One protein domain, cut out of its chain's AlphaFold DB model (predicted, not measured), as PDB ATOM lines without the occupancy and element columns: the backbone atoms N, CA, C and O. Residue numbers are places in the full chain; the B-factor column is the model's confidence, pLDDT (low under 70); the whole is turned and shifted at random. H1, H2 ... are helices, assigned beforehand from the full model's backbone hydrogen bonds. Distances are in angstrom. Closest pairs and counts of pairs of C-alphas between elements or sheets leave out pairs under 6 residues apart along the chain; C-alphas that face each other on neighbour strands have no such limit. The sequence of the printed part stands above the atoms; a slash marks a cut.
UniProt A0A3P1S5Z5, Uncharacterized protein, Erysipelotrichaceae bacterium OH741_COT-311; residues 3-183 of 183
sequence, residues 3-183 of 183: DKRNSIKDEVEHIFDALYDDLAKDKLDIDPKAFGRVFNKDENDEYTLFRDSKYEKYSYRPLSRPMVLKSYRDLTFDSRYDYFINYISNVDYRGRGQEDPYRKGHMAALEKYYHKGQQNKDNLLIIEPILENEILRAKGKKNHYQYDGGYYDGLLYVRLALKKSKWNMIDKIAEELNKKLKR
ATOM      1  N   ASP A   3     -11.560  15.062  14.628       56.00
ATOM      2  CA  ASP A   3     -12.536  16.046  14.123       56.00
ATOM      3  C   ASP A   3     -11.972  16.998  13.056       56.00
ATOM      4  O   ASP A   3     -12.646  17.314  12.080       56.00
ATOM      5  N   LYS A   4     -10.693  17.391  13.155       54.72
ATOM      6  CA  LYS A   4     -10.058  18.274  12.153       54.72
ATOM      7  C   LYS A   4      -9.851  17.611  10.787       54.72
ATOM      8  O   LYS A   4      -9.801  18.305   9.778       54.72
ATOM      9  N   ARG A   5      -9.680  16.283  10.747       53.09
ATOM     10  CA  ARG A   5      -9.418  15.552   9.495       53.09
ATOM     11  C   ARG A   5     -10.691  15.414   8.660       53.09
ATOM     12  O   ARG A   5     -10.601  15.505   7.441       53.09
ATOM     13  N   ASN A   6     -11.834  15.264   9.330       61.09
ATOM     14  CA  ASN A   6     -13.150  15.282   8.697       61.09
ATOM     15  C   ASN A   6     -13.495  16.702   8.214       61.09
ATOM     16  O   ASN A   6     -13.771  16.861   7.035       61.09
ATOM     17  N   SER A   7     -13.265  17.742   9.033       75.56
ATOM     18  CA  SER A   7     -13.508  19.150   8.649       75.56
ATOM     19  C   SER A   7     -12.851  19.567   7.323       75.56
ATOM     20  O   SER A   7     -13.496  20.190   6.489       75.56
ATOM     21  N   ILE A   8     -11.579  19.215   7.092       77.62
ATOM     22  CA  ILE A   8     -10.874  19.588   5.847       77.62
ATOM     23  C   ILE A   8     -11.419  18.815   4.643       77.62
ATOM     24  O   ILE A   8     -11.493  19.352   3.542       77.62
ATOM     25  N   LYS A   9     -11.770  17.540   4.829       78.31
ATOM     26  CA  LYS A   9     -12.342  16.728   3.753       78.31
ATOM     27  C   LYS A   9     -13.709  17.278   3.338       78.31
ATOM     28  O   LYS A   9     -13.934  17.437   2.141       78.31
ATOM     29  N   ASP A  10     -14.536  17.637   4.315       78.56
ATOM     30  CA  ASP A  10     -15.859  18.229   4.104       78.56
ATOM     31  C   ASP A  10     -15.749  19.587   3.376       78.56
ATOM     32  O   ASP A  10     -16.500  19.866   2.443       78.56
ATOM     33  N   GLU A  11     -14.754  20.414   3.726       80.00
ATOM     34  CA  GLU A  11     -14.470  21.677   3.026       80.00
ATOM     35  C   GLU A  11     -14.024  21.463   1.570       80.00
ATOM     36  O   GLU A  11     -14.486  22.161   0.665       80.00
ATOM     37  N   VAL A  12     -13.142  20.491   1.313       78.88
ATOM     38  CA  VAL A  12     -12.687  20.169  -0.051       78.88
ATOM     39  C   VAL A  12     -13.839  19.615  -0.891       78.88
ATOM     40  O   VAL A  12     -13.958  19.967  -2.066       78.88
ATOM     41  N   GLU A  13     -14.705  18.787  -0.307       79.69
ATOM     42  CA  GLU A  13     -15.922  18.308  -0.963       79.69
ATOM     43  C   GLU A  13     -16.854  19.467  -1.330       79.69
ATOM     44  O   GLU A  13     -17.258  19.576  -2.488       79.69
ATOM     45  N   HIS A  14     -17.094  20.391  -0.396       79.06
ATOM     46  CA  HIS A  14     -17.912  21.576  -0.647       79.06
ATOM     47  C   HIS A  14     -17.337  22.458  -1.768       79.06
ATOM     48  O   HIS A  14     -18.088  23.005  -2.572       79.06
ATOM     49  N   ILE A  15     -16.009  22.598  -1.869       77.50
ATOM     50  CA  ILE A  15     -15.368  23.323  -2.982       77.50
ATOM     51  C   ILE A  15     -15.613  22.601  -4.310       77.50
ATOM     52  O   ILE A  15     -15.918  23.247  -5.311       77.50
ATOM     53  N   PHE A  16     -15.499  21.273  -4.334       73.19
ATOM     54  CA  PHE A  16     -15.805  20.488  -5.529       73.19
ATOM     55  C   PHE A  16     -17.259  20.660  -5.974       73.19
ATOM     56  O   PHE A  16     -17.503  20.778  -7.172       73.19
ATOM     57  N   ASP A  17     -18.199  20.686  -5.031       72.19
ATOM     58  CA  ASP A  17     -19.624  20.876  -5.314       72.19
ATOM     59  C   ASP A  17     -19.931  22.308  -5.770       72.19
ATOM     60  O   ASP A  17     -20.653  22.501  -6.743       72.19
ATOM     61  N   ALA A  18     -19.308  23.317  -5.160       70.88
ATOM     62  CA  ALA A  18     -19.450  24.707  -5.591       70.88
ATOM     63  C   ALA A  18     -18.908  24.928  -7.017       70.88
ATOM     64  O   ALA A  18     -19.569  25.549  -7.849       70.88
ATOM     65  N   LEU A  19     -17.737  24.359  -7.334       67.62
ATOM     66  CA  LEU A  19     -17.183  24.380  -8.692       67.62
ATOM     67  C   LEU A  19     -18.083  23.632  -9.687       67.62
ATOM     68  O   LEU A  19     -18.147  24.010 -10.856       67.62
ATOM     69  N   TYR A  20     -18.776  22.585  -9.234       64.88
ATOM     70  CA  TYR A  20     -19.756  21.851 -10.031       64.88
ATOM     71  C   TYR A  20     -20.950  22.736 -10.398       64.88
ATOM     72  O   TYR A  20     -21.328  22.817 -11.567       64.88
ATOM     73  N   ASP A  21     -21.520  23.416  -9.403       62.16
ATOM     74  CA  ASP A  21     -22.714  24.245  -9.554       62.16
ATOM     75  C   ASP A  21     -22.472  25.479 -10.427       62.16
ATOM     76  O   ASP A  21     -23.359  25.872 -11.187       62.16
ATOM     77  N   ASP A  22     -21.288  26.082 -10.353       61.88
ATOM     78  CA  ASP A  22     -20.935  27.224 -11.203       61.88
ATOM     79  C   ASP A  22     -20.652  26.789 -12.646       61.88
ATOM     80  O   ASP A  22     -21.119  27.421 -13.595       61.88
ATOM     81  N   LEU A  23     -19.987  25.647 -12.845       59.22
ATOM     82  CA  LEU A  23     -19.717  25.126 -14.186       59.22
ATOM     83  C   LEU A  23     -20.989  24.626 -14.897       59.22
ATOM     84  O   LEU A  23     -21.119  24.777 -16.116       59.22
ATOM     85  N   ALA A  24     -21.927  24.043 -14.143       56.97
ATOM     86  CA  ALA A  24     -23.225  23.609 -14.653       56.97
ATOM     87  C   ALA A  24     -24.080  24.784 -15.150       56.97
ATOM     88  O   ALA A  24     -24.872  24.586 -16.061       56.97
ATOM     89  N   LYS A  25     -23.900  25.993 -14.603       55.94
ATOM     90  CA  LYS A  25     -24.608  27.205 -15.051       55.94
ATOM     91  C   LYS A  25     -23.980  27.843 -16.295       55.94
ATOM     92  O   LYS A  25     -24.713  28.373 -17.120       55.94
ATOM     93  N   ASP A  26     -22.653  27.790 -16.432       54.47
ATOM     94  CA  ASP A  26     -21.920  28.540 -17.469       54.47
ATOM     95  C   ASP A  26     -21.747  27.803 -18.809       54.47
ATOM     96  O   ASP A  26     -21.600  28.444 -19.851       54.47
ATOM     97  N   LYS A  27     -21.697  26.460 -18.820       49.62
ATOM     98  CA  LYS A  27     -21.317  25.686 -20.030       49.62
ATOM     99  C   LYS A  27     -22.341  24.673 -20.517       49.62
ATOM    100  O   LYS A  27     -22.171  24.097 -21.592       49.62
ATOM    101  N   LEU A  28     -23.380  24.425 -19.739       48.94
ATOM    102  CA  LEU A  28     -24.397  23.430 -20.025       48.94
ATOM    103  C   LEU A  28     -25.731  24.128 -19.804       48.94
ATOM    104  O   LEU A  28     -26.028  24.528 -18.693       48.94
ATOM    105  N   ASP A  29     -26.525  24.304 -20.856       49.91
ATOM    106  CA  ASP A  29     -27.879  24.867 -20.775       49.91
ATOM    107  C   ASP A  29     -28.825  23.837 -20.108       49.91
ATOM    108  O   ASP A  29     -29.731  23.274 -20.724       49.91
ATOM    109  N   ILE A  30     -28.494  23.434 -18.877       45.16
ATOM    110  CA  ILE A  30     -29.104  22.324 -18.153       45.16
ATOM    111  C   ILE A  30     -29.315  22.738 -16.688       45.16
ATOM    112  O   ILE A  30     -28.394  23.177 -16.009       45.16
ATOM    113  N   ASP A  31     -30.547  22.579 -16.196       46.22
ATOM    114  CA  ASP A  31     -30.996  23.028 -14.870       46.22
ATOM    115  C   ASP A  31     -30.139  22.459 -13.704       46.22
ATOM    116  O   ASP A  31     -30.165  21.244 -13.469       46.22
ATOM    117  N   PRO A  32     -29.457  23.306 -12.901       41.38
ATOM    118  CA  PRO A  32     -28.669  22.891 -11.734       41.38
ATOM    119  C   PRO A  32     -29.471  22.080 -10.698       41.38
ATOM    120  O   PRO A  32     -28.927  21.206 -10.017       41.38
ATOM    121  N   LYS A  33     -30.795  22.299 -10.586       43.16
ATOM    122  CA  LYS A  33     -31.662  21.553  -9.650       43.16
ATOM    123  C   LYS A  33     -31.913  20.106 -10.074       43.16
ATOM    124  O   LYS A  33     -32.271  19.293  -9.214       43.16
ATOM    125  N   ALA A  34     -31.716  19.774 -11.350       43.00
ATOM    126  CA  ALA A  34     -31.712  18.395 -11.828       43.00
ATOM    127  C   ALA A  34     -30.406  17.661 -11.457       43.00
ATOM    128  O   ALA A  34     -30.411  16.434 -11.407       43.00
ATOM    129  N   PHE A  35     -29.328  18.394 -11.130       37.66
ATOM    130  CA  PHE A  35     -27.989  17.859 -10.844       37.66
ATOM    131  C   PHE A  35     -27.675  17.649  -9.369       37.66
ATOM    132  O   PHE A  35     -27.237  16.561  -8.995       37.66
ATOM    133  N   GLY A  36     -27.946  18.639  -8.512       35.19
ATOM    134  CA  GLY A  36     -27.582  18.584  -7.085       35.19
ATOM    135  C   GLY A  36     -28.261  17.457  -6.288       35.19
ATOM    136  O   GLY A  36     -27.832  17.102  -5.192       35.19
ATOM    137  N   ARG A  37     -29.310  16.834  -6.847       38.56
ATOM    138  CA  ARG A  37     -29.983  15.665  -6.252       38.56
ATOM    139  C   ARG A  37     -29.374  14.322  -6.655       38.56
ATOM    140  O   ARG A  37     -29.801  13.314  -6.107       38.56
ATOM    141  N   VAL A  38     -28.448  14.273  -7.612       40.31
ATOM    142  CA  VAL A  38     -27.992  13.005  -8.213       40.31
ATOM    143  C   VAL A  38     -26.815  12.389  -7.455       40.31
ATOM    144  O   VAL A  38     -26.716  11.168  -7.377       40.31
ATOM    145  N   PHE A  39     -25.971  13.206  -6.819       38.41
ATOM    146  CA  PHE A  39     -24.840  12.708  -6.022       38.41
ATOM    147  C   PHE A  39     -25.151  12.527  -4.534       38.41
ATOM    148  O   PHE A  39     -24.530  11.675  -3.899       38.41
ATOM    149  N   ASN A  40     -26.147  13.257  -4.020       38.03
ATOM    150  CA  ASN A  40     -26.589  13.204  -2.622       38.03
ATOM    151  C   ASN A  40     -27.650  12.134  -2.336       38.03
ATOM    152  O   ASN A  40     -28.027  11.941  -1.182       38.03
ATOM    153  N   LYS A  41     -28.171  11.446  -3.362       37.72
ATOM    154  CA  LYS A  41     -29.181  10.410  -3.152       37.72
ATOM    155  C   LYS A  41     -28.533   9.035  -3.036       37.72
ATOM    156  O   LYS A  41     -27.967   8.516  -3.993       37.72
ATOM    157  N   ASP A  42     -28.680   8.501  -1.830       39.12
ATOM    158  CA  ASP A  42     -28.461   7.128  -1.392       39.12
ATOM    159  C   ASP A  42     -26.997   6.710  -1.161       39.12
ATOM    160  O   ASP A  42     -26.326   6.097  -1.991       39.12
ATOM    161  N   GLU A  43     -26.558   6.917   0.086       41.75
ATOM    162  CA  GLU A  43     -25.480   6.157   0.747       41.75
ATOM    163  C   GLU A  43     -25.737   4.631   0.738       41.75
ATOM    164  O   GLU A  43     -24.814   3.847   0.938       41.75
ATOM    165  N   ASN A  44     -26.974   4.209   0.443       38.09
ATOM    166  CA  ASN A  44     -27.414   2.813   0.378       38.09
ATOM    167  C   ASN A  44     -27.560   2.247  -1.045       38.09
ATOM    168  O   ASN A  44     -27.890   1.069  -1.183       38.09
ATOM    169  N   ASP A  45     -27.253   3.012  -2.100       40.59
ATOM    170  CA  ASP A  45     -27.128   2.484  -3.471       40.59
ATOM    171  C   ASP A  45     -25.765   1.773  -3.632       40.59
ATOM    172  O   ASP A  45     -25.003   1.978  -4.585       40.59
ATOM    173  N   GLU A  46     -25.444   0.923  -2.646       39.12
ATOM    174  CA  GLU A  46     -24.345  -0.031  -2.638       39.12
ATOM    175  C   GLU A  46     -24.637  -1.065  -3.732       39.12
ATOM    176  O   GLU A  46     -25.027  -2.210  -3.496       39.12
ATOM    177  N   TYR A  47     -24.454  -0.654  -4.986       42.66
ATOM    178  CA  TYR A  47     -24.245  -1.583  -6.072       42.66
ATOM    179  C   TYR A  47     -23.067  -2.456  -5.654       42.66
ATOM    180  O   TYR A  47     -21.901  -2.059  -5.686       42.66
ATOM    181  N   THR A  48     -23.394  -3.690  -5.293       41.50
ATOM    182  CA  THR A  48     -22.493  -4.810  -5.016       41.50
ATOM    183  C   THR A  48     -21.689  -5.235  -6.258       41.50
ATOM    184  O   THR A  48     -21.322  -6.395  -6.404       41.50
ATOM    185  N   LEU A  49     -21.375  -4.305  -7.167       45.12
ATOM    186  CA  LEU A  49     -20.549  -4.486  -8.367       45.12
ATOM    187  C   LEU A  49     -19.083  -4.809  -8.031       45.12
ATOM    188  O   LEU A  49     -18.332  -5.243  -8.896       45.12
ATOM    189  N   PHE A  50     -18.678  -4.648  -6.767       41.28
ATOM    190  CA  PHE A  50     -17.355  -5.031  -6.265       41.28
ATOM    191  C   PHE A  50     -17.375  -6.167  -5.233       41.28
ATOM    192  O   PHE A  50     -16.323  -6.463  -4.664       41.28
ATOM    193  N   ARG A  51     -18.540  -6.774  -4.968       34.34
ATOM    194  CA  ARG A  51     -18.726  -7.812  -3.943       34.34
ATOM    195  C   ARG A  51     -18.730  -9.193  -4.603       34.34
ATOM    196  O   ARG A  51     -19.338  -9.362  -5.657       34.34
ATOM    197  N   ASP A  52     -18.047 -10.151  -3.980       35.62
ATOM    198  CA  ASP A  52     -17.978 -11.549  -4.422       35.62
ATOM    199  C   ASP A  52     -19.365 -12.123  -4.762       35.62
ATOM    200  O   ASP A  52     -20.367 -11.768  -4.139       35.62
ATOM    201  N   SER A  53     -19.380 -13.025  -5.743       37.91
ATOM    202  CA  SER A  53     -20.477 -13.634  -6.520       37.91
ATOM    203  C   SER A  53     -21.682 -14.260  -5.780       37.91
ATOM    204  O   SER A  53     -22.353 -15.134  -6.319       37.91
ATOM    205  N   LYS A  54     -22.035 -13.851  -4.559       34.03
ATOM    206  CA  LYS A  54     -23.021 -14.560  -3.719       34.03
ATOM    207  C   LYS A  54     -24.504 -14.353  -4.064       34.03
ATOM    208  O   LYS A  54     -25.343 -14.994  -3.437       34.03
ATOM    209  N   TYR A  55     -24.862 -13.541  -5.061       34.12
ATOM    210  CA  TYR A  55     -26.263 -13.348  -5.486       34.12
ATOM    211  C   TYR A  55     -26.576 -14.053  -6.811       34.12
ATOM    212  O   TYR A  55     -27.054 -13.461  -7.773       34.12
ATOM    213  N   GLU A  56     -26.307 -15.354  -6.828       40.19
ATOM    214  CA  GLU A  56     -26.386 -16.239  -7.992       40.19
ATOM    215  C   GLU A  56     -27.692 -17.053  -8.074       40.19
ATOM    216  O   GLU A  56     -27.725 -18.107  -8.699       40.19
ATOM    217  N   LYS A  57     -28.783 -16.634  -7.413       33.59
ATOM    218  CA  LYS A  57     -29.921 -17.551  -7.186       33.59
ATOM    219  C   LYS A  57     -31.113 -17.503  -8.146       33.59
ATOM    220  O   LYS A  57     -31.931 -18.404  -8.040       33.59
ATOM    221  N   TYR A  58     -31.221 -16.575  -9.102       38.12
ATOM    222  CA  TYR A  58     -32.417 -16.530  -9.976       38.12
ATOM    223  C   TYR A  58     -32.167 -16.149 -11.445       38.12
ATOM    224  O   TYR A  58     -32.988 -15.491 -12.077       38.12
ATOM    225  N   SER A  59     -31.070 -16.618 -12.040       35.19
ATOM    226  CA  SER A  59     -30.942 -16.684 -13.503       35.19
ATOM    227  C   SER A  59     -30.234 -17.978 -13.885       35.19
ATOM    228  O   SER A  59     -29.171 -18.255 -13.339       35.19
ATOM    229  N   TYR A  60     -30.778 -18.745 -14.835       39.47
ATOM    230  CA  TYR A  60     -30.275 -20.066 -15.259       39.47
ATOM    231  C   TYR A  60     -28.808 -20.101 -15.755       39.47
ATOM    232  O   TYR A  60     -28.303 -21.175 -16.073       39.47
ATOM    233  N   ARG A  61     -28.097 -18.965 -15.807       40.97
ATOM    234  CA  ARG A  61     -26.629 -18.886 -15.907       40.97
ATOM    235  C   ARG A  61     -26.127 -17.667 -15.121       40.97
ATOM    236  O   ARG A  61     -26.584 -16.568 -15.436       40.97
ATOM    237  N   PRO A  62     -25.181 -17.801 -14.178       42.78
ATOM    238  CA  PRO A  62     -24.610 -16.658 -13.473       42.78
ATOM    239  C   PRO A  62     -24.028 -15.627 -14.436       42.78
ATOM    240  O   PRO A  62     -23.133 -15.944 -15.226       42.78
ATOM    241  N   LEU A  63     -24.538 -14.397 -14.417       48.34
ATOM    242  CA  LEU A  63     -23.893 -13.275 -15.095       48.34
ATOM    243  C   LEU A  63     -22.628 -12.924 -14.302       48.34
ATOM    244  O   LEU A  63     -22.716 -12.368 -13.208       48.34
ATOM    245  N   SER A  64     -21.460 -13.284 -14.837       48.97
ATOM    246  CA  SER A  64     -20.169 -12.857 -14.291       48.97
ATOM    247  C   SER A  64     -20.072 -11.343 -14.451       48.97
ATOM    248  O   SER A  64     -20.046 -10.831 -15.574       48.97
ATOM    249  N   ARG A  65     -20.125 -10.623 -13.329       52.88
ATOM    250  CA  ARG A  65     -20.137  -9.162 -13.327       52.88
ATOM    251  C   ARG A  65     -18.732  -8.619 -13.618       52.88
ATOM    252  O   ARG A  65     -17.757  -9.187 -13.128       52.88
ATOM    253  N   PRO A  66     -18.622  -7.516 -14.368       58.03
ATOM    254  CA  PRO A  66     -17.347  -6.854 -14.609       58.03
ATOM    255  C   PRO A  66     -16.729  -6.348 -13.302       58.03
ATOM    256  O   PRO A  66     -17.403  -5.708 -12.494       58.03
ATOM    257  N   MET A  67     -15.436  -6.609 -13.096       54.69
ATOM    258  CA  MET A  67     -14.712  -6.198 -11.887       54.69
ATOM    259  C   MET A  67     -13.443  -5.418 -12.232       54.69
ATOM    260  O   MET A  67     -12.708  -5.798 -13.136       54.69
ATOM    261  N   VAL A  68     -13.131  -4.372 -11.455       58.28
ATOM    262  CA  VAL A  68     -11.774  -3.788 -11.465       58.28
ATOM    263  C   VAL A  68     -10.836  -4.735 -10.734       58.28
ATOM    264  O   VAL A  68     -11.095  -5.073  -9.565       58.28
ATOM    265  N   LEU A  69      -9.736  -5.096 -11.388       57.50
ATOM    266  CA  LEU A  69      -8.627  -5.834 -10.792       57.50
ATOM    267  C   LEU A  69      -8.055  -5.088  -9.575       57.50
ATOM    268  O   LEU A  69      -7.827  -3.880  -9.612       57.50
ATOM    269  N   LYS A  70      -7.808  -5.815  -8.479       57.06
ATOM    270  CA  LYS A  70      -7.379  -5.230  -7.197       57.06
ATOM    271  C   LYS A  70      -6.102  -4.386  -7.322       57.06
ATOM    272  O   LYS A  70      -6.046  -3.316  -6.737       57.06
ATOM    273  N   SER A  71      -5.146  -4.812  -8.150       56.28
ATOM    274  CA  SER A  71      -3.881  -4.106  -8.414       56.28
ATOM    275  C   SER A  71      -4.051  -2.676  -8.928       56.28
ATOM    276  O   SER A  71      -3.175  -1.849  -8.716       56.28
ATOM    277  N   TYR A  72      -5.174  -2.374  -9.578       60.47
ATOM    278  CA  TYR A  72      -5.456  -1.049 -10.123       60.47
ATOM    279  C   TYR A  72      -6.289  -0.186  -9.175       60.47
ATOM    280  O   TYR A  72      -6.454   1.002  -9.424       60.47
ATOM    281  N   ARG A  73      -6.833  -0.750  -8.089       60.34
ATOM    282  CA  ARG A  73      -7.623   0.023  -7.117       60.34
ATOM    283  C   ARG A  73      -6.751   0.912  -6.238       60.34
ATOM    284  O   ARG A  73      -7.209   1.982  -5.862       60.34
ATOM    285  N   ASP A  74      -5.528   0.465  -5.969       66.19
ATOM    286  CA  ASP A  74      -4.625   1.082  -4.995       66.19
ATOM    287  C   ASP A  74      -3.608   2.037  -5.655       66.19
ATOM    288  O   ASP A  74      -2.739   2.588  -4.982       66.19
ATOM    289  N   LEU A  75      -3.701   2.244  -6.976       73.44
ATOM    290  CA  LEU A  75      -2.850   3.190  -7.697       73.44
ATOM    291  C   LEU A  75      -3.252   4.631  -7.380       73.44
ATOM    292  O   LEU A  75      -4.434   4.983  -7.388       73.44
ATOM    293  N   THR A  76      -2.252   5.477  -7.140       78.94
ATOM    294  CA  THR A  76      -2.430   6.915  -6.944       78.94
ATOM    295  C   THR A  76      -2.079   7.667  -8.222       78.94
ATOM    296  O   THR A  76      -1.111   7.341  -8.904       78.94
ATOM    297  N   PHE A  77      -2.878   8.680  -8.552       83.50
ATOM    298  CA  PHE A  77      -2.712   9.471  -9.768       83.50
ATOM    299  C   PHE A  77      -2.789  10.967  -9.468       83.50
ATOM    300  O   PHE A  77      -3.321  11.381  -8.435       83.50
ATOM    301  N   ASP A  78      -2.228  11.791 -10.351       82.06
ATOM    302  CA  ASP A  78      -2.188  13.251 -10.195       82.06
ATOM    303  C   ASP A  78      -3.443  13.951 -10.707       82.06
ATOM    304  O   ASP A  78      -3.765  15.042 -10.238       82.06
ATOM    305  N   SER A  79      -4.187  13.311 -11.607       85.06
ATOM    306  CA  SER A  79      -5.420  13.859 -12.151       85.06
ATOM    307  C   SER A  79      -6.626  12.968 -11.859       85.06
ATOM    308  O   SER A  79      -6.550  11.736 -11.830       85.06
ATOM    309  N   ARG A  80      -7.792  13.606 -11.713       87.56
ATOM    310  CA  ARG A  80      -9.089  12.917 -11.674       87.56
ATOM    311  C   ARG A  80      -9.309  12.065 -12.934       87.56
ATOM    312  O   ARG A  80      -9.890  10.985 -12.852       87.56
ATOM    313  N   TYR A  81      -8.840  12.551 -14.084       88.75
ATOM    314  CA  TYR A  81      -8.922  11.852 -15.362       88.75
ATOM    315  C   TYR A  81      -8.242  10.486 -15.319       88.75
ATOM    316  O   TYR A  81      -8.860   9.488 -15.687       88.75
ATOM    317  N   ASP A  82      -7.022  10.416 -14.796       88.88
ATOM    318  CA  ASP A  82      -6.265   9.165 -14.738       88.88
ATOM    319  C   ASP A  82      -6.937   8.146 -13.814       88.88
ATOM    320  O   ASP A  82      -7.071   6.978 -14.181       88.88
ATOM    321  N   TYR A  83      -7.465   8.594 -12.666       87.94
ATOM    322  CA  TYR A  83      -8.295   7.745 -11.809       87.94
ATOM    323  C   TYR A  83      -9.502   7.180 -12.567       87.94
ATOM    324  O   TYR A  83      -9.787   5.985 -12.479       87.94
ATOM    325  N   PHE A  84     -10.218   8.026 -13.311       90.62
ATOM    326  CA  PHE A  84     -11.392   7.618 -14.079       90.62
ATOM    327  C   PHE A  84     -11.046   6.602 -15.175       90.62
ATOM    328  O   PHE A  84     -11.669   5.539 -15.231       90.62
ATOM    329  N   ILE A  85     -10.036   6.888 -16.003       90.25
ATOM    330  CA  ILE A  85      -9.579   5.989 -17.070       90.25
ATOM    331  C   ILE A  85      -9.120   4.654 -16.498       90.25
ATOM    332  O   ILE A  85      -9.513   3.599 -16.997       90.25
ATOM    333  N   ASN A  86      -8.362   4.681 -15.406       85.25
ATOM    334  CA  ASN A  86      -7.904   3.474 -14.741       85.25
ATOM    335  C   ASN A  86      -9.068   2.555 -14.322       85.25
ATOM    336  O   ASN A  86      -8.957   1.337 -14.459       85.25
ATOM    337  N   TYR A  87     -10.199   3.109 -13.872       85.06
ATOM    338  CA  TYR A  87     -11.377   2.306 -13.534       85.06
ATOM    339  C   TYR A  87     -12.047   1.677 -14.757       85.06
ATOM    340  O   TYR A  87     -12.378   0.496 -14.719       85.06
ATOM    341  N   ILE A  88     -12.247   2.428 -15.840       87.50
ATOM    342  CA  ILE A  88     -13.007   1.936 -17.003       87.50
ATOM    343  C   ILE A  88     -12.169   1.102 -17.981       87.50
ATOM    344  O   ILE A  88     -12.733   0.319 -18.742       87.50
ATOM    345  N   SER A  89     -10.838   1.230 -17.963       82.06
ATOM    346  CA  SER A  89      -9.937   0.477 -18.847       82.06
ATOM    347  C   SER A  89      -9.473  -0.861 -18.262       82.06
ATOM    348  O   SER A  89      -9.056  -1.731 -19.021       82.06
ATOM    349  N   ASN A  90      -9.575  -1.067 -16.945       78.62
ATOM    350  CA  ASN A  90      -9.079  -2.272 -16.264       78.62
ATOM    351  C   ASN A  90     -10.214  -3.175 -15.759       78.62
ATOM    352  O   ASN A  90     -10.217  -3.623 -14.607       78.62
ATOM    353  N   VAL A  91     -11.194  -3.420 -16.631       78.50
ATOM    354  CA  VAL A  91     -12.362  -4.258 -16.341       78.50
ATOM    355  C   VAL A  91     -12.121  -5.700 -16.776       78.50
ATOM    356  O   VAL A  91     -11.956  -5.987 -17.961       78.50
ATOM    357  N   ASP A  92     -12.146  -6.616 -15.811       73.38
ATOM    358  CA  ASP A  92     -12.041  -8.057 -16.032       73.38
ATOM    359  C   ASP A  92     -13.431  -8.670 -16.259       73.38
ATOM    360  O   ASP A  92     -14.337  -8.537 -15.429       73.38
ATOM    361  N   TYR A  93     -13.584  -9.360 -17.390       70.81
ATOM    362  CA  TYR A  93     -14.778 -10.113 -17.768       70.81
ATOM    363  C   TYR A  93     -14.470 -11.606 -17.656       70.81
ATOM    364  O   TYR A  93     -14.225 -12.289 -18.655       70.81
ATOM    365  N   ARG A  94     -14.450 -12.121 -16.426       62.31
ATOM    366  CA  ARG A  94     -14.109 -13.527 -16.176       62.31
ATOM    367  C   ARG A  94     -15.128 -14.468 -16.818       62.31
ATOM    368  O   ARG A  94     -16.329 -14.330 -16.586       62.31
ATOM    369  N   GLY A  95     -14.641 -15.478 -17.542       55.81
ATOM    370  CA  GLY A  95     -15.385 -16.715 -17.812       55.81
ATOM    371  C   GLY A  95     -16.360 -16.732 -18.997       55.81
ATOM    372  O   GLY A  95     -17.163 -17.658 -19.068       55.81
ATOM    373  N   ARG A  96     -16.328 -15.773 -19.937       55.69
ATOM    374  CA  ARG A  96     -17.158 -15.821 -21.165       55.69
ATOM    375  C   ARG A  96     -16.410 -15.328 -22.409       55.69
ATOM    376  O   ARG A  96     -15.624 -14.384 -22.325       55.69
ATOM    377  N   GLY A  97     -16.673 -15.951 -23.563       55.97
ATOM    378  CA  GLY A  97     -16.142 -15.530 -24.868       55.97
ATOM    379  C   GLY A  97     -16.607 -14.122 -25.267       55.97
ATOM    380  O   GLY A  97     -17.586 -13.608 -24.727       55.97
ATOM    381  N   GLN A  98     -15.911 -13.483 -26.211       57.53
ATOM    382  CA  GLN A  98     -16.211 -12.113 -26.668       57.53
ATOM    383  C   GLN A  98     -17.601 -11.952 -27.325       57.53
ATOM    384  O   GLN A  98     -18.045 -10.836 -27.585       57.53
ATOM    385  N   GLU A  99     -18.306 -13.053 -27.584       66.94
ATOM    386  CA  GLU A  99     -19.579 -13.060 -28.303       66.94
ATOM    387  C   GLU A  99     -20.817 -12.801 -27.431       66.94
ATOM    388  O   GLU A  99     -21.883 -12.558 -27.992       66.94
ATOM    389  N   ASP A 100     -20.692 -12.786 -26.096       82.94
ATOM    390  CA  ASP A 100     -21.819 -12.540 -25.181       82.94
ATOM    391  C   ASP A 100     -22.445 -11.146 -25.420       82.94
ATOM    392  O   ASP A 100     -21.770 -10.129 -25.203       82.94
ATOM    393  N   PRO A 101     -23.727 -11.058 -25.837       85.19
ATOM    394  CA  PRO A 101     -24.397  -9.785 -26.095       85.19
ATOM    395  C   PRO A 101     -24.378  -8.835 -24.896       85.19
ATOM    396  O   PRO A 101     -24.205  -7.632 -25.087       85.19
ATOM    397  N   TYR A 102     -24.491  -9.356 -23.670       85.31
ATOM    398  CA  TYR A 102     -24.408  -8.536 -22.458       85.31
ATOM    399  C   TYR A 102     -23.030  -7.881 -22.324       85.31
ATOM    400  O   TYR A 102     -22.921  -6.674 -22.111       85.31
ATOM    401  N   ARG A 103     -21.959  -8.656 -22.530       84.56
ATOM    402  CA  ARG A 103     -20.583  -8.143 -22.490       84.56
ATOM    403  C   ARG A 103     -20.352  -7.085 -23.566       84.56
ATOM    404  O   ARG A 103     -19.742  -6.063 -23.268       84.56
ATOM    405  N   LYS A 104     -20.855  -7.307 -24.784       87.75
ATOM    406  CA  LYS A 104     -20.772  -6.324 -25.875       87.75
ATOM    407  C   LYS A 104     -21.442  -5.005 -25.492       87.75
ATOM    408  O   LYS A 104     -20.836  -3.956 -25.677       87.75
ATOM    409  N   GLY A 105     -22.636  -5.061 -24.900       90.31
ATOM    410  CA  GLY A 105     -23.331  -3.873 -24.400       90.31
ATOM    411  C   GLY A 105     -22.522  -3.143 -23.332       90.31
ATOM    412  O   GLY A 105     -22.295  -1.940 -23.437       90.31
ATOM    413  N   HIS A 106     -22.013  -3.877 -22.343       90.50
ATOM    414  CA  HIS A 106     -21.210  -3.289 -21.272       90.50
ATOM    415  C   HIS A 106     -19.929  -2.633 -21.806       90.50
ATOM    416  O   HIS A 106     -19.638  -1.484 -21.476       90.50
ATOM    417  N   MET A 107     -19.184  -3.323 -22.677       88.69
ATOM    418  CA  MET A 107     -17.970  -2.788 -23.305       88.69
ATOM    419  C   MET A 107     -18.259  -1.549 -24.157       88.69
ATOM    420  O   MET A 107     -17.507  -0.586 -24.062       88.69
ATOM    421  N   ALA A 108     -19.365  -1.531 -24.907       93.38
ATOM    422  CA  ALA A 108     -19.757  -0.374 -25.712       93.38
ATOM    423  C   ALA A 108     -20.016   0.876 -24.853       93.38
ATOM    424  O   ALA A 108     -19.635   1.983 -25.237       93.38
ATOM    425  N   ALA A 109     -20.623   0.718 -23.670       94.06
ATOM    426  CA  ALA A 109     -20.784   1.825 -22.729       94.06
ATOM    427  C   ALA A 109     -19.425   2.326 -22.209       94.06
ATOM    428  O   ALA A 109     -19.172   3.531 -22.220       94.06
ATOM    429  N   LEU A 110     -18.523   1.421 -21.808       92.56
ATOM    430  CA  LEU A 110     -17.188   1.809 -21.336       92.56
ATOM    431  C   LEU A 110     -16.370   2.510 -22.424       92.56
ATOM    432  O   LEU A 110     -15.792   3.559 -22.159       92.56
ATOM    433  N   GLU A 111     -16.346   1.972 -23.642       92.81
ATOM    434  CA  GLU A 111     -15.616   2.532 -24.785       92.81
ATOM    435  C   GLU A 111     -16.125   3.932 -25.146       92.81
ATOM    436  O   GLU A 111     -15.347   4.875 -25.303       92.81
ATOM    437  N   LYS A 112     -17.450   4.114 -25.169       95.44
ATOM    438  CA  LYS A 112     -18.061   5.426 -25.399       95.44
ATOM    439  C   LYS A 112     -17.586   6.464 -24.381       95.44
ATOM    440  O   LYS A 112     -17.238   7.587 -24.758       95.44
ATOM    441  N   TYR A 113     -17.581   6.113 -23.097       94.94
ATOM    442  CA  TYR A 113     -17.189   7.039 -22.035       94.94
ATOM    443  C   TYR A 113     -15.674   7.163 -21.859       94.94
ATOM    444  O   TYR A 113     -15.205   8.209 -21.411       94.94
ATOM    445  N   TYR A 114     -14.905   6.179 -22.320       92.81
ATOM    446  CA  TYR A 114     -13.464   6.293 -22.511       92.81
ATOM    447  C   TYR A 114     -13.139   7.385 -23.534       92.81
ATOM    448  O   TYR A 114     -12.391   8.312 -23.219       92.81
ATOM    449  N   HIS A 115     -13.774   7.363 -24.710       92.19
ATOM    450  CA  HIS A 115     -13.575   8.401 -25.726       92.19
ATOM    451  C   HIS A 115     -14.069   9.779 -25.273       92.19
ATOM    452  O   HIS A 115     -13.362  10.769 -25.458       92.19
ATOM    453  N   LYS A 116     -15.233   9.865 -24.613       91.75
ATOM    454  CA  LYS A 116     -15.694  11.134 -24.018       91.75
ATOM    455  C   LYS A 116     -14.710  11.662 -22.977       91.75
ATOM    456  O   LYS A 116     -14.432  12.859 -22.972       91.75
ATOM    457  N   GLY A 117     -14.155  10.782 -22.142       89.62
ATOM    458  CA  GLY A 117     -13.091  11.117 -21.198       89.62
ATOM    459  C   GLY A 117     -11.860  11.668 -21.909       89.62
ATOM    460  O   GLY A 117     -11.360  12.724 -21.539       89.62
ATOM    461  N   GLN A 118     -11.393  10.997 -22.966       89.19
ATOM    462  CA  GLN A 118     -10.251  11.451 -23.767       89.19
ATOM    463  C   GLN A 118     -10.468  12.821 -24.422       89.19
ATOM    464  O   GLN A 118      -9.499  13.551 -24.606       89.19
ATOM    465  N   GLN A 119     -11.706  13.167 -24.775       89.25
ATOM    466  CA  GLN A 119     -12.056  14.474 -25.345       89.25
ATOM    467  C   GLN A 119     -12.164  15.581 -24.287       89.25
ATOM    468  O   GLN A 119     -12.040  16.751 -24.628       89.25
ATOM    469  N   ASN A 120     -12.385  15.228 -23.015       85.81
ATOM    470  CA  ASN A 120     -12.620  16.171 -21.917       85.81
ATOM    471  C   ASN A 120     -11.678  15.893 -20.730       85.81
ATOM    472  O   ASN A 120     -12.114  15.869 -19.578       85.81
ATOM    473  N   LYS A 121     -10.388  15.650 -21.005       86.25
ATOM    474  CA  LYS A 121      -9.397  15.248 -19.983       86.25
ATOM    475  C   LYS A 121      -9.279  16.263 -18.850       86.25
ATOM    476  O   LYS A 121      -9.194  15.879 -17.688       86.25
ATOM    477  N   ASP A 122      -9.347  17.545 -19.196       81.62
ATOM    478  CA  ASP A 122      -9.212  18.643 -18.237       81.62
ATOM    479  C   ASP A 122     -10.488  18.862 -17.415       81.62
ATOM    480  O   ASP A 122     -10.456  19.516 -16.376       81.62
ATOM    481  N   ASN A 123     -11.630  18.331 -17.872       79.62
ATOM    482  CA  ASN A 123     -12.913  18.574 -17.233       79.62
ATOM    483  C   ASN A 123     -13.922  17.432 -17.433       79.62
ATOM    484  O   ASN A 123     -14.799  17.474 -18.298       79.62
ATOM    485  N   LEU A 124     -13.845  16.434 -16.551       84.31
ATOM    486  CA  LEU A 124     -14.792  15.318 -16.529       84.31
ATOM    487  C   LEU A 124     -16.212  15.700 -16.080       84.31
ATOM    488  O   LEU A 124     -17.136  14.928 -16.327       84.31
ATOM    489  N   LEU A 125     -16.412  16.873 -15.466       80.00
ATOM    490  CA  LEU A 125     -17.728  17.308 -14.968       80.00
ATOM    491  C   LEU A 125     -18.738  17.457 -16.111       80.00
ATOM    492  O   LEU A 125     -19.924  17.214 -15.931       80.00
ATOM    493  N   ILE A 126     -18.261  17.775 -17.318       81.25
ATOM    494  CA  ILE A 126     -19.089  17.904 -18.528       81.25
ATOM    495  C   ILE A 126     -19.704  16.554 -18.946       81.25
ATOM    496  O   ILE A 126     -20.732  16.507 -19.621       81.25
ATOM    497  N   ILE A 127     -19.097  15.433 -18.549       85.38
ATOM    498  CA  ILE A 127     -19.519  14.087 -18.961       85.38
ATOM    499  C   ILE A 127     -20.657  13.555 -18.086       85.38
ATOM    500  O   ILE A 127     -21.551  12.873 -18.588       85.38
ATOM    501  N   GLU A 128     -20.635  13.870 -16.797       83.50
ATOM    502  CA  GLU A 128     -21.627  13.456 -15.800       83.50
ATOM    503  C   GLU A 128     -23.088  13.740 -16.213       83.50
ATOM    504  O   GLU A 128     -23.895  12.808 -16.205       83.50
ATOM    505  N   PRO A 129     -23.465  14.944 -16.686       79.56
ATOM    506  CA  PRO A 129     -24.833  15.217 -17.128       79.56
ATOM    507  C   PRO A 129     -25.258  14.431 -18.366       79.56
ATOM    508  O   PRO A 129     -26.421  14.043 -18.513       79.56
ATOM    509  N   ILE A 130     -24.316  14.193 -19.276       85.62
ATOM    510  CA  ILE A 130     -24.550  13.406 -20.485       85.62
ATOM    511  C   ILE A 130     -24.824  11.953 -20.086       85.62
ATOM    512  O   ILE A 130     -25.759  11.339 -20.607       85.62
ATOM    513  N   LEU A 131     -24.049  11.441 -19.128       89.12
ATOM    514  CA  LEU A 131     -24.189  10.097 -18.585       89.12
ATOM    515  C   LEU A 131     -25.539   9.873 -17.918       89.12
ATOM    516  O   LEU A 131     -26.205   8.890 -18.232       89.12
ATOM    517  N   GLU A 132     -25.979  10.778 -17.049       81.69
ATOM    518  CA  GLU A 132     -27.253  10.617 -16.343       81.69
ATOM    519  C   GLU A 132     -28.448  10.616 -17.296       81.69
ATOM    520  O   GLU A 132     -29.310   9.735 -17.233       81.69
ATOM    521  N   ASN A 133     -28.466  11.546 -18.252       82.31
ATOM    522  CA  ASN A 133     -29.490  11.569 -19.294       82.31
ATOM    523  C   ASN A 133     -29.520  10.261 -20.091       82.31
ATOM    524  O   ASN A 133     -30.586   9.765 -20.467       82.31
ATOM    525  N   GLU A 134     -28.353   9.682 -20.350       88.88
ATOM    526  CA  GLU A 134     -28.246   8.419 -21.055       88.88
ATOM    527  C   GLU A 134     -28.694   7.221 -20.207       88.88
ATOM    528  O   GLU A 134     -29.425   6.368 -20.712       88.88
ATOM    529  N   ILE A 135     -28.351   7.185 -18.916       83.75
ATOM    530  CA  ILE A 135     -28.833   6.178 -17.957       83.75
ATOM    531  C   ILE A 135     -30.361   6.195 -17.902       83.75
ATOM    532  O   ILE A 135     -30.988   5.134 -17.967       83.75
ATOM    533  N   LEU A 136     -30.977   7.380 -17.829       84.00
ATOM    534  CA  LEU A 136     -32.435   7.526 -17.819       84.00
ATOM    535  C   LEU A 136     -33.074   6.946 -19.088       84.00
ATOM    536  O   LEU A 136     -34.060   6.212 -18.999       84.00
ATOM    537  N   ARG A 137     -32.484   7.205 -20.262       85.25
ATOM    538  CA  ARG A 137     -32.949   6.650 -21.545       85.25
ATOM    539  C   ARG A 137     -32.755   5.134 -21.627       85.25
ATOM    540  O   ARG A 137     -33.647   4.427 -22.093       85.25
ATOM    541  N   ALA A 138     -31.611   4.628 -21.170       81.81
ATOM    542  CA  ALA A 138     -31.279   3.204 -21.200       81.81
ATOM    543  C   ALA A 138     -32.116   2.386 -20.201       81.81
ATOM    544  O   ALA A 138     -32.471   1.240 -20.485       81.81
ATOM    545  N   LYS A 139     -32.520   2.984 -19.071       79.25
ATOM    546  CA  LYS A 139     -33.337   2.333 -18.033       79.25
ATOM    547  C   LYS A 139     -34.633   1.735 -18.586       79.25
ATOM    548  O   LYS A 139     -35.026   0.658 -18.147       79.25
ATOM    549  N   GLY A 140     -35.270   2.397 -19.554       75.25
ATOM    550  CA  GLY A 140     -36.496   1.905 -20.193       75.25
ATOM    551  C   GLY A 140     -36.297   0.663 -21.073       75.25
ATOM    552  O   GLY A 140     -37.257  -0.050 -21.339       75.25
ATOM    553  N   LYS A 141     -35.060   0.380 -21.502       76.31
ATOM    554  CA  LYS A 141     -34.721  -0.714 -22.428       76.31
ATOM    555  C   LYS A 141     -33.945  -1.858 -21.774       76.31
ATOM    556  O   LYS A 141     -33.754  -2.889 -22.405       76.31
ATOM    557  N   LYS A 142     -33.544  -1.726 -20.504       73.88
ATOM    558  CA  LYS A 142     -32.618  -2.657 -19.829       73.88
ATOM    559  C   LYS A 142     -33.034  -4.139 -19.839       73.88
ATOM    560  O   LYS A 142     -32.180  -5.008 -19.745       73.88
ATOM    561  N   ASN A 143     -34.332  -4.432 -19.939       75.88
ATOM    562  CA  ASN A 143     -34.864  -5.803 -19.940       75.88
ATOM    563  C   ASN A 143     -35.230  -6.307 -21.349       75.88
ATOM    564  O   ASN A 143     -35.755  -7.409 -21.473       75.88
ATOM    565  N   HIS A 144     -35.018  -5.499 -22.393       75.56
ATOM    566  CA  HIS A 144     -35.486  -5.796 -23.746       75.56
ATOM    567  C   HIS A 144     -34.575  -6.808 -24.454       75.56
ATOM    568  O   HIS A 144     -35.052  -7.815 -24.967       75.56
ATOM    569  N   TYR A 145     -33.259  -6.584 -24.399       82.69
ATOM    570  CA  TYR A 145     -32.238  -7.510 -24.885       82.69
ATOM    571  C   TYR A 145     -31.069  -7.596 -23.901       82.69
ATOM    572  O   TYR A 145     -30.777  -6.643 -23.182       82.69
ATOM    573  N   GLN A 146     -30.345  -8.724 -23.906       84.12
ATOM    574  CA  GLN A 146     -29.138  -8.898 -23.080       84.12
ATOM    575  C   GLN A 146     -28.110  -7.783 -23.315       84.12
ATOM    576  O   GLN A 146     -27.491  -7.319 -22.362       84.12
ATOM    577  N   TYR A 147     -27.982  -7.320 -24.564       89.00
ATOM    578  CA  TYR A 147     -27.157  -6.166 -24.915       89.00
ATOM    579  C   TYR A 147     -27.603  -4.887 -24.201       89.00
ATOM    580  O   TYR A 147     -26.771  -4.212 -23.604       89.00
ATOM    581  N   ASP A 148     -28.901  -4.574 -24.209       86.12
ATOM    582  CA  ASP A 148     -29.433  -3.365 -23.569       86.12
ATOM    583  C   ASP A 148     -29.228  -3.394 -22.048       86.12
ATOM    584  O   ASP A 148     -28.888  -2.375 -21.446       86.12
ATOM    585  N   GLY A 149     -29.380  -4.571 -21.429       82.69
ATOM    586  CA  GLY A 149     -29.064  -4.778 -20.016       82.69
ATOM    587  C   GLY A 149     -27.581  -4.561 -19.715       82.69
ATOM    588  O   GLY A 149     -27.239  -3.840 -18.781       82.69
ATOM    589  N   GLY A 150     -26.698  -5.110 -20.553       86.19
ATOM    590  CA  GLY A 150     -25.255  -4.909 -20.435       86.19
ATOM    591  C   GLY A 150     -24.835  -3.456 -20.624       86.19
ATOM    592  O   GLY A 150     -24.023  -2.946 -19.858       86.19
ATOM    593  N   TYR A 151     -25.423  -2.769 -21.604       91.50
ATOM    594  CA  TYR A 151     -25.180  -1.352 -21.857       91.50
ATOM    595  C   TYR A 151     -25.602  -0.493 -20.665       91.50
ATOM    596  O   TYR A 151     -24.820   0.329 -20.195       91.50
ATOM    597  N   TYR A 152     -26.804  -0.723 -20.129       86.69
ATOM    598  CA  TYR A 152     -27.291  -0.030 -18.937       86.69
ATOM    599  C   TYR A 152     -26.362  -0.228 -17.732       86.69
ATOM    600  O   TYR A 152     -25.959   0.754 -17.106       86.69
ATOM    601  N   ASP A 153     -25.962  -1.469 -17.450       84.75
ATOM    602  CA  ASP A 153     -25.038  -1.770 -16.353       84.75
ATOM    603  C   ASP A 153     -23.655  -1.133 -16.580       84.75
ATOM    604  O   ASP A 153     -23.044  -0.628 -15.636       84.75
ATOM    605  N   GLY A 154     -23.193  -1.062 -17.831       89.06
ATOM    606  CA  GLY A 154     -21.964  -0.361 -18.204       89.06
ATOM    607  C   GLY A 154     -22.026   1.144 -17.949       89.06
ATOM    608  O   GLY A 154     -21.067   1.719 -17.440       89.06
ATOM    609  N   LEU A 155     -23.162   1.795 -18.206       90.06
ATOM    610  CA  LEU A 155     -23.348   3.211 -17.863       90.06
ATOM    611  C   LEU A 155     -23.317   3.436 -16.343       90.06
ATOM    612  O   LEU A 155     -22.677   4.375 -15.863       90.06
ATOM    613  N   LEU A 156     -23.958   2.557 -15.566       85.81
ATOM    614  CA  LEU A 156     -23.904   2.615 -14.100       85.81
ATOM    615  C   LEU A 156     -22.478   2.427 -13.574       85.81
ATOM    616  O   LEU A 156     -22.075   3.079 -12.608       85.81
ATOM    617  N   TYR A 157     -21.701   1.571 -14.233       86.06
ATOM    618  CA  TYR A 157     -20.293   1.381 -13.926       86.06
ATOM    619  C   TYR A 157     -19.477   2.657 -14.175       86.06
ATOM    620  O   TYR A 157     -18.719   3.084 -13.301       86.06
ATOM    621  N   VAL A 158     -19.658   3.309 -15.329       90.38
ATOM    622  CA  VAL A 158     -19.010   4.598 -15.638       90.38
ATOM    623  C   VAL A 158     -19.356   5.643 -14.577       90.38
ATOM    624  O   VAL A 158     -18.469   6.354 -14.105       90.38
ATOM    625  N   ARG A 159     -20.620   5.707 -14.145       87.25
ATOM    626  CA  ARG A 159     -21.073   6.644 -13.106       87.25
ATOM    627  C   ARG A 159     -20.308   6.433 -11.804       87.25
ATOM    628  O   ARG A 159     -19.831   7.382 -11.184       87.25
ATOM    629  N   LEU A 160     -20.137   5.174 -11.413       83.00
ATOM    630  CA  LEU A 160     -19.373   4.812 -10.227       83.00
ATOM    631  C   LEU A 160     -17.882   5.147 -10.370       83.00
ATOM    632  O   LEU A 160     -17.278   5.621  -9.409       83.00
ATOM    633  N   ALA A 161     -17.297   4.956 -11.555       87.31
ATOM    634  CA  ALA A 161     -15.923   5.360 -11.845       87.31
ATOM    635  C   ALA A 161     -15.736   6.884 -11.724       87.31
ATOM    636  O   ALA A 161     -14.774   7.337 -11.099       87.31
ATOM    637  N   LEU A 162     -16.680   7.684 -12.238       88.38
ATOM    638  CA  LEU A 162     -16.670   9.145 -12.095       88.38
ATOM    639  C   LEU A 162     -16.782   9.571 -10.627       88.38
ATOM    640  O   LEU A 162     -15.995  10.417 -10.189       88.38
ATOM    641  N   LYS A 163     -17.671   8.938  -9.849       85.06
ATOM    642  CA  LYS A 163     -17.811   9.187  -8.405       85.06
ATOM    643  C   LYS A 163     -16.522   8.838  -7.655       85.06
ATOM    644  O   LYS A 163     -15.993   9.674  -6.930       85.06
ATOM    645  N   LYS A 164     -15.965   7.641  -7.858       84.19
ATOM    646  CA  LYS A 164     -14.718   7.215  -7.193       84.19
ATOM    647  C   LYS A 164     -13.516   8.078  -7.571       84.19
ATOM    648  O   LYS A 164     -12.721   8.406  -6.701       84.19
ATOM    649  N   SER A 165     -13.404   8.489  -8.836       88.12
ATOM    650  CA  SER A 165     -12.328   9.392  -9.264       88.12
ATOM    651  C   SER A 165     -12.372  10.743  -8.540       88.12
ATOM    652  O   SER A 165     -11.321  11.257  -8.165       88.12
ATOM    653  N   LYS A 166     -13.574  11.291  -8.294       86.31
ATOM    654  CA  LYS A 166     -13.774  12.512  -7.498       86.31
ATOM    655  C   LYS A 166     -13.297  12.293  -6.061       86.31
ATOM    656  O   LYS A 166     -12.469  13.058  -5.580       86.31
ATOM    657  N   TRP A 167     -13.759  11.224  -5.412       84.38
ATOM    658  CA  TRP A 167     -13.397  10.921  -4.024       84.38
ATOM    659  C   TRP A 167     -11.899  10.710  -3.814       84.38
ATOM    660  O   TRP A 167     -11.341  11.301  -2.898       84.38
ATOM    661  N   ASN A 168     -11.227   9.962  -4.692       85.25
ATOM    662  CA  ASN A 168      -9.776   9.787  -4.588       85.25
ATOM    663  C   ASN A 168      -9.024  11.118  -4.723       85.25
ATOM    664  O   ASN A 168      -8.010  11.325  -4.059       85.25
ATOM    665  N   MET A 169      -9.515  12.027  -5.573       85.62
ATOM    666  CA  MET A 169      -8.924  13.355  -5.720       85.62
ATOM    667  C   MET A 169      -9.139  14.209  -4.464       85.62
ATOM    668  O   MET A 169      -8.200  14.854  -4.004       85.62
ATOM    669  N   ILE A 170     -10.345  14.177  -3.884       84.38
ATOM    670  CA  ILE A 170     -10.660  14.848  -2.613       84.38
ATOM    671  C   ILE A 170      -9.748  14.328  -1.501       84.38
ATOM    672  O   ILE A 170      -9.110  15.127  -0.818       84.38
ATOM    673  N   ASP A 171      -9.634  13.007  -1.354       83.19
ATOM    674  CA  ASP A 171      -8.789  12.382  -0.335       83.19
ATOM    675  C   ASP A 171      -7.320  12.793  -0.508       83.19
ATOM    676  O   ASP A 171      -6.682  13.224   0.453       83.19
ATOM    677  N   LYS A 172      -6.801  12.771  -1.742       85.25
ATOM    678  CA  LYS A 172      -5.431  13.213  -2.042       85.25
ATOM    679  C   LYS A 172      -5.205  14.689  -1.700       85.25
ATOM    680  O   LYS A 172      -4.200  15.022  -1.071       85.25
ATOM    681  N   ILE A 173      -6.124  15.580  -2.076       84.38
ATOM    682  CA  ILE A 173      -6.029  17.013  -1.753       84.38
ATOM    683  C   ILE A 173      -6.071  17.218  -0.235       84.38
ATOM    684  O   ILE A 173      -5.229  17.932   0.311       84.38
ATOM    685  N   ALA A 174      -7.005  16.566   0.456       83.12
ATOM    686  CA  ALA A 174      -7.136  16.661   1.903       83.12
ATOM    687  C   ALA A 174      -5.879  16.146   2.622       83.12
ATOM    688  O   ALA A 174      -5.444  16.744   3.609       83.12
ATOM    689  N   GLU A 175      -5.257  15.069   2.140       86.69
ATOM    690  CA  GLU A 175      -3.986  14.572   2.665       86.69
ATOM    691  C   GLU A 175      -2.846  15.576   2.481       86.69
ATOM    692  O   GLU A 175      -2.119  15.852   3.439       86.69
ATOM    693  N   GLU A 176      -2.705  16.159   1.290       86.00
ATOM    694  CA  GLU A 176      -1.675  17.161   1.000       86.00
ATOM    695  C   GLU A 176      -1.866  18.446   1.824       86.00
ATOM    696  O   GLU A 176      -0.903  18.969   2.393       86.00
ATOM    697  N   LEU A 177      -3.105  18.922   1.976       84.50
ATOM    698  CA  LEU A 177      -3.431  20.059   2.843       84.50
ATOM    699  C   LEU A 177      -3.116  19.753   4.310       84.50
ATOM    700  O   LEU A 177      -2.456  20.546   4.982       84.50
ATOM    701  N   ASN A 178      -3.500  18.573   4.802       83.31
ATOM    702  CA  ASN A 178      -3.186  18.146   6.164       83.31
ATOM    703  C   ASN A 178      -1.673  18.065   6.420       83.31
ATOM    704  O   ASN A 178      -1.226  18.427   7.508       83.31
ATOM    705  N   LYS A 179      -0.874  17.595   5.451       86.69
ATOM    706  CA  LYS A 179       0.596  17.571   5.566       86.69
ATOM    707  C   LYS A 179       1.180  18.979   5.677       86.69
ATOM    708  O   LYS A 179       2.134  19.171   6.426       86.69
ATOM    709  N   LYS A 180       0.618  19.949   4.951       86.00
ATOM    710  CA  LYS A 180       1.057  21.353   4.983       86.00
ATOM    711  C   LYS A 180       0.632  22.081   6.260       86.00
ATOM    712  O   LYS A 180       1.415  22.870   6.763       86.00
ATOM    713  N   LEU A 181      -0.561  21.799   6.788       80.50
ATOM    714  CA  LEU A 181      -1.123  22.448   7.985       80.50
ATOM    715  C   LEU A 181      -0.620  21.871   9.320       80.50
ATOM    716  O   LEU A 181      -0.803  22.492  10.363       80.50
ATOM    717  N   LYS A 182      -0.049  20.658   9.319       70.81
ATOM    718  CA  LYS A 182       0.575  20.026  10.500       70.81
ATOM    719  C   LYS A 182       2.075  20.327  10.634       70.81
ATOM    720  O   LYS A 182       2.738  19.704  11.463       70.81
ATOM    721  N   ARG A 183       2.599  21.222   9.800       48.88
ATOM    722  CA  ARG A 183       3.917  21.846   9.943       48.88
ATOM    723  C   ARG A 183       3.736  23.232  10.539       48.88
ATOM    724  O   ARG A 183       4.640  23.629  11.297       48.88
TER     725      ARG A 183
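Overview. This is residues 3 to 183 of the 183 residues of an uncharacterized protein of Erysipelotrichaceae bacterium OH741_COT-311 (UniProt A0A3P1S5Z5). Four helices, H4 to H7, make an up-and-down bundle, with the very long H7 as its spine. The later part of H7, past the other three, meets the first turns of H1, and these two long helices make a V. The printed part has 181 residues with seven named helices, H1 to H7 in chain order, among them the short H2 and H3, and no named strand; a long loop, residues 36 to 69, lies between H2 and H3 in the chain, and the class is all helix. The whole is compact, with a radius of gyration of the C-alphas of 17.8 A, and spans 58 by 38 by 30 A, only just elongated.

Arrangement. Start at H1, residues 3 to 26; its residues 21 to 25 only just touch H2, residues 32 to 35, with 3 pairs of C-alphas within 8 A, the closest being Ala 24 and Pro 32 at 6.2 A. Further on, H3, residues 70 to 73, only just touches H4, residues 80 to 89, with 3 such pairs; the closest C-alphas, of Tyr 72 and Asn 86, are 6.9 A apart. H4 forms a helical hairpin with H5, residues 101 to 119, at a shallow tilt of 24 degrees; their closest C-alphas, of Ile 88 and Leu 110, are 6.0 A apart. H5 forms the next hairpin with H6, residues 124 to 139, where they only just touch, with 3 pairs within 8 A; Gly 117 and Leu 124 have the closest C-alphas, 6.5 A apart. H6 forms a third hairpin with H7, residues 146 to 181, the hub, at a shallow tilt of 29 degrees; the closest C-alphas, of Ala 138 and Tyr 152, are 5.6 A apart. H7 also touches H5, the same way at a steep tilt of 41 degrees, with the C-alphas of Gly 105 and Tyr 151 closest at 4.0 A. It touches H4 too, with Tyr 83 and Ser 165 closest, their C-alphas 5.0 A apart. Look at residues 170 to 178 of H7: they touch residues 5 to 13 of H1, opposite ways at a steep tilt of 55 degrees, the C-alphas of Lys 9 and Ala 174 closest at 5.5 A. Every O i to N i+4 pair is within hydrogen-bond range in H4, H5 and H7, 19 of 20 in H1 and 9 of 12 in H6; H2 and H3 are too short for such a pair.

Along the chain. Find C-alpha 3 at (-12.536, 16.046, 14.123); H1 runs 35.2 A from there to C-alpha 26. H5 measures 27.2 A and H6 22.7 A. Find C-alpha 146 at (-29.138, -8.898, -23.080); H7 runs 52.3 A from it to C-alpha 181 at (-1.123, 22.448, 7.985).

Size, cuts and confidence. The C-alphas of Tyr 60 and Arg 183 are farthest apart, at 59.7 A. The printed part has no cut. The links H2 to H3 and H4 to H5 are long, and residues 40 to 46 stand free. The mean pLDDT of the printed part is 70.9; residues 3 to 6, 19 to 74, 94 to 99 and 183 are under 70.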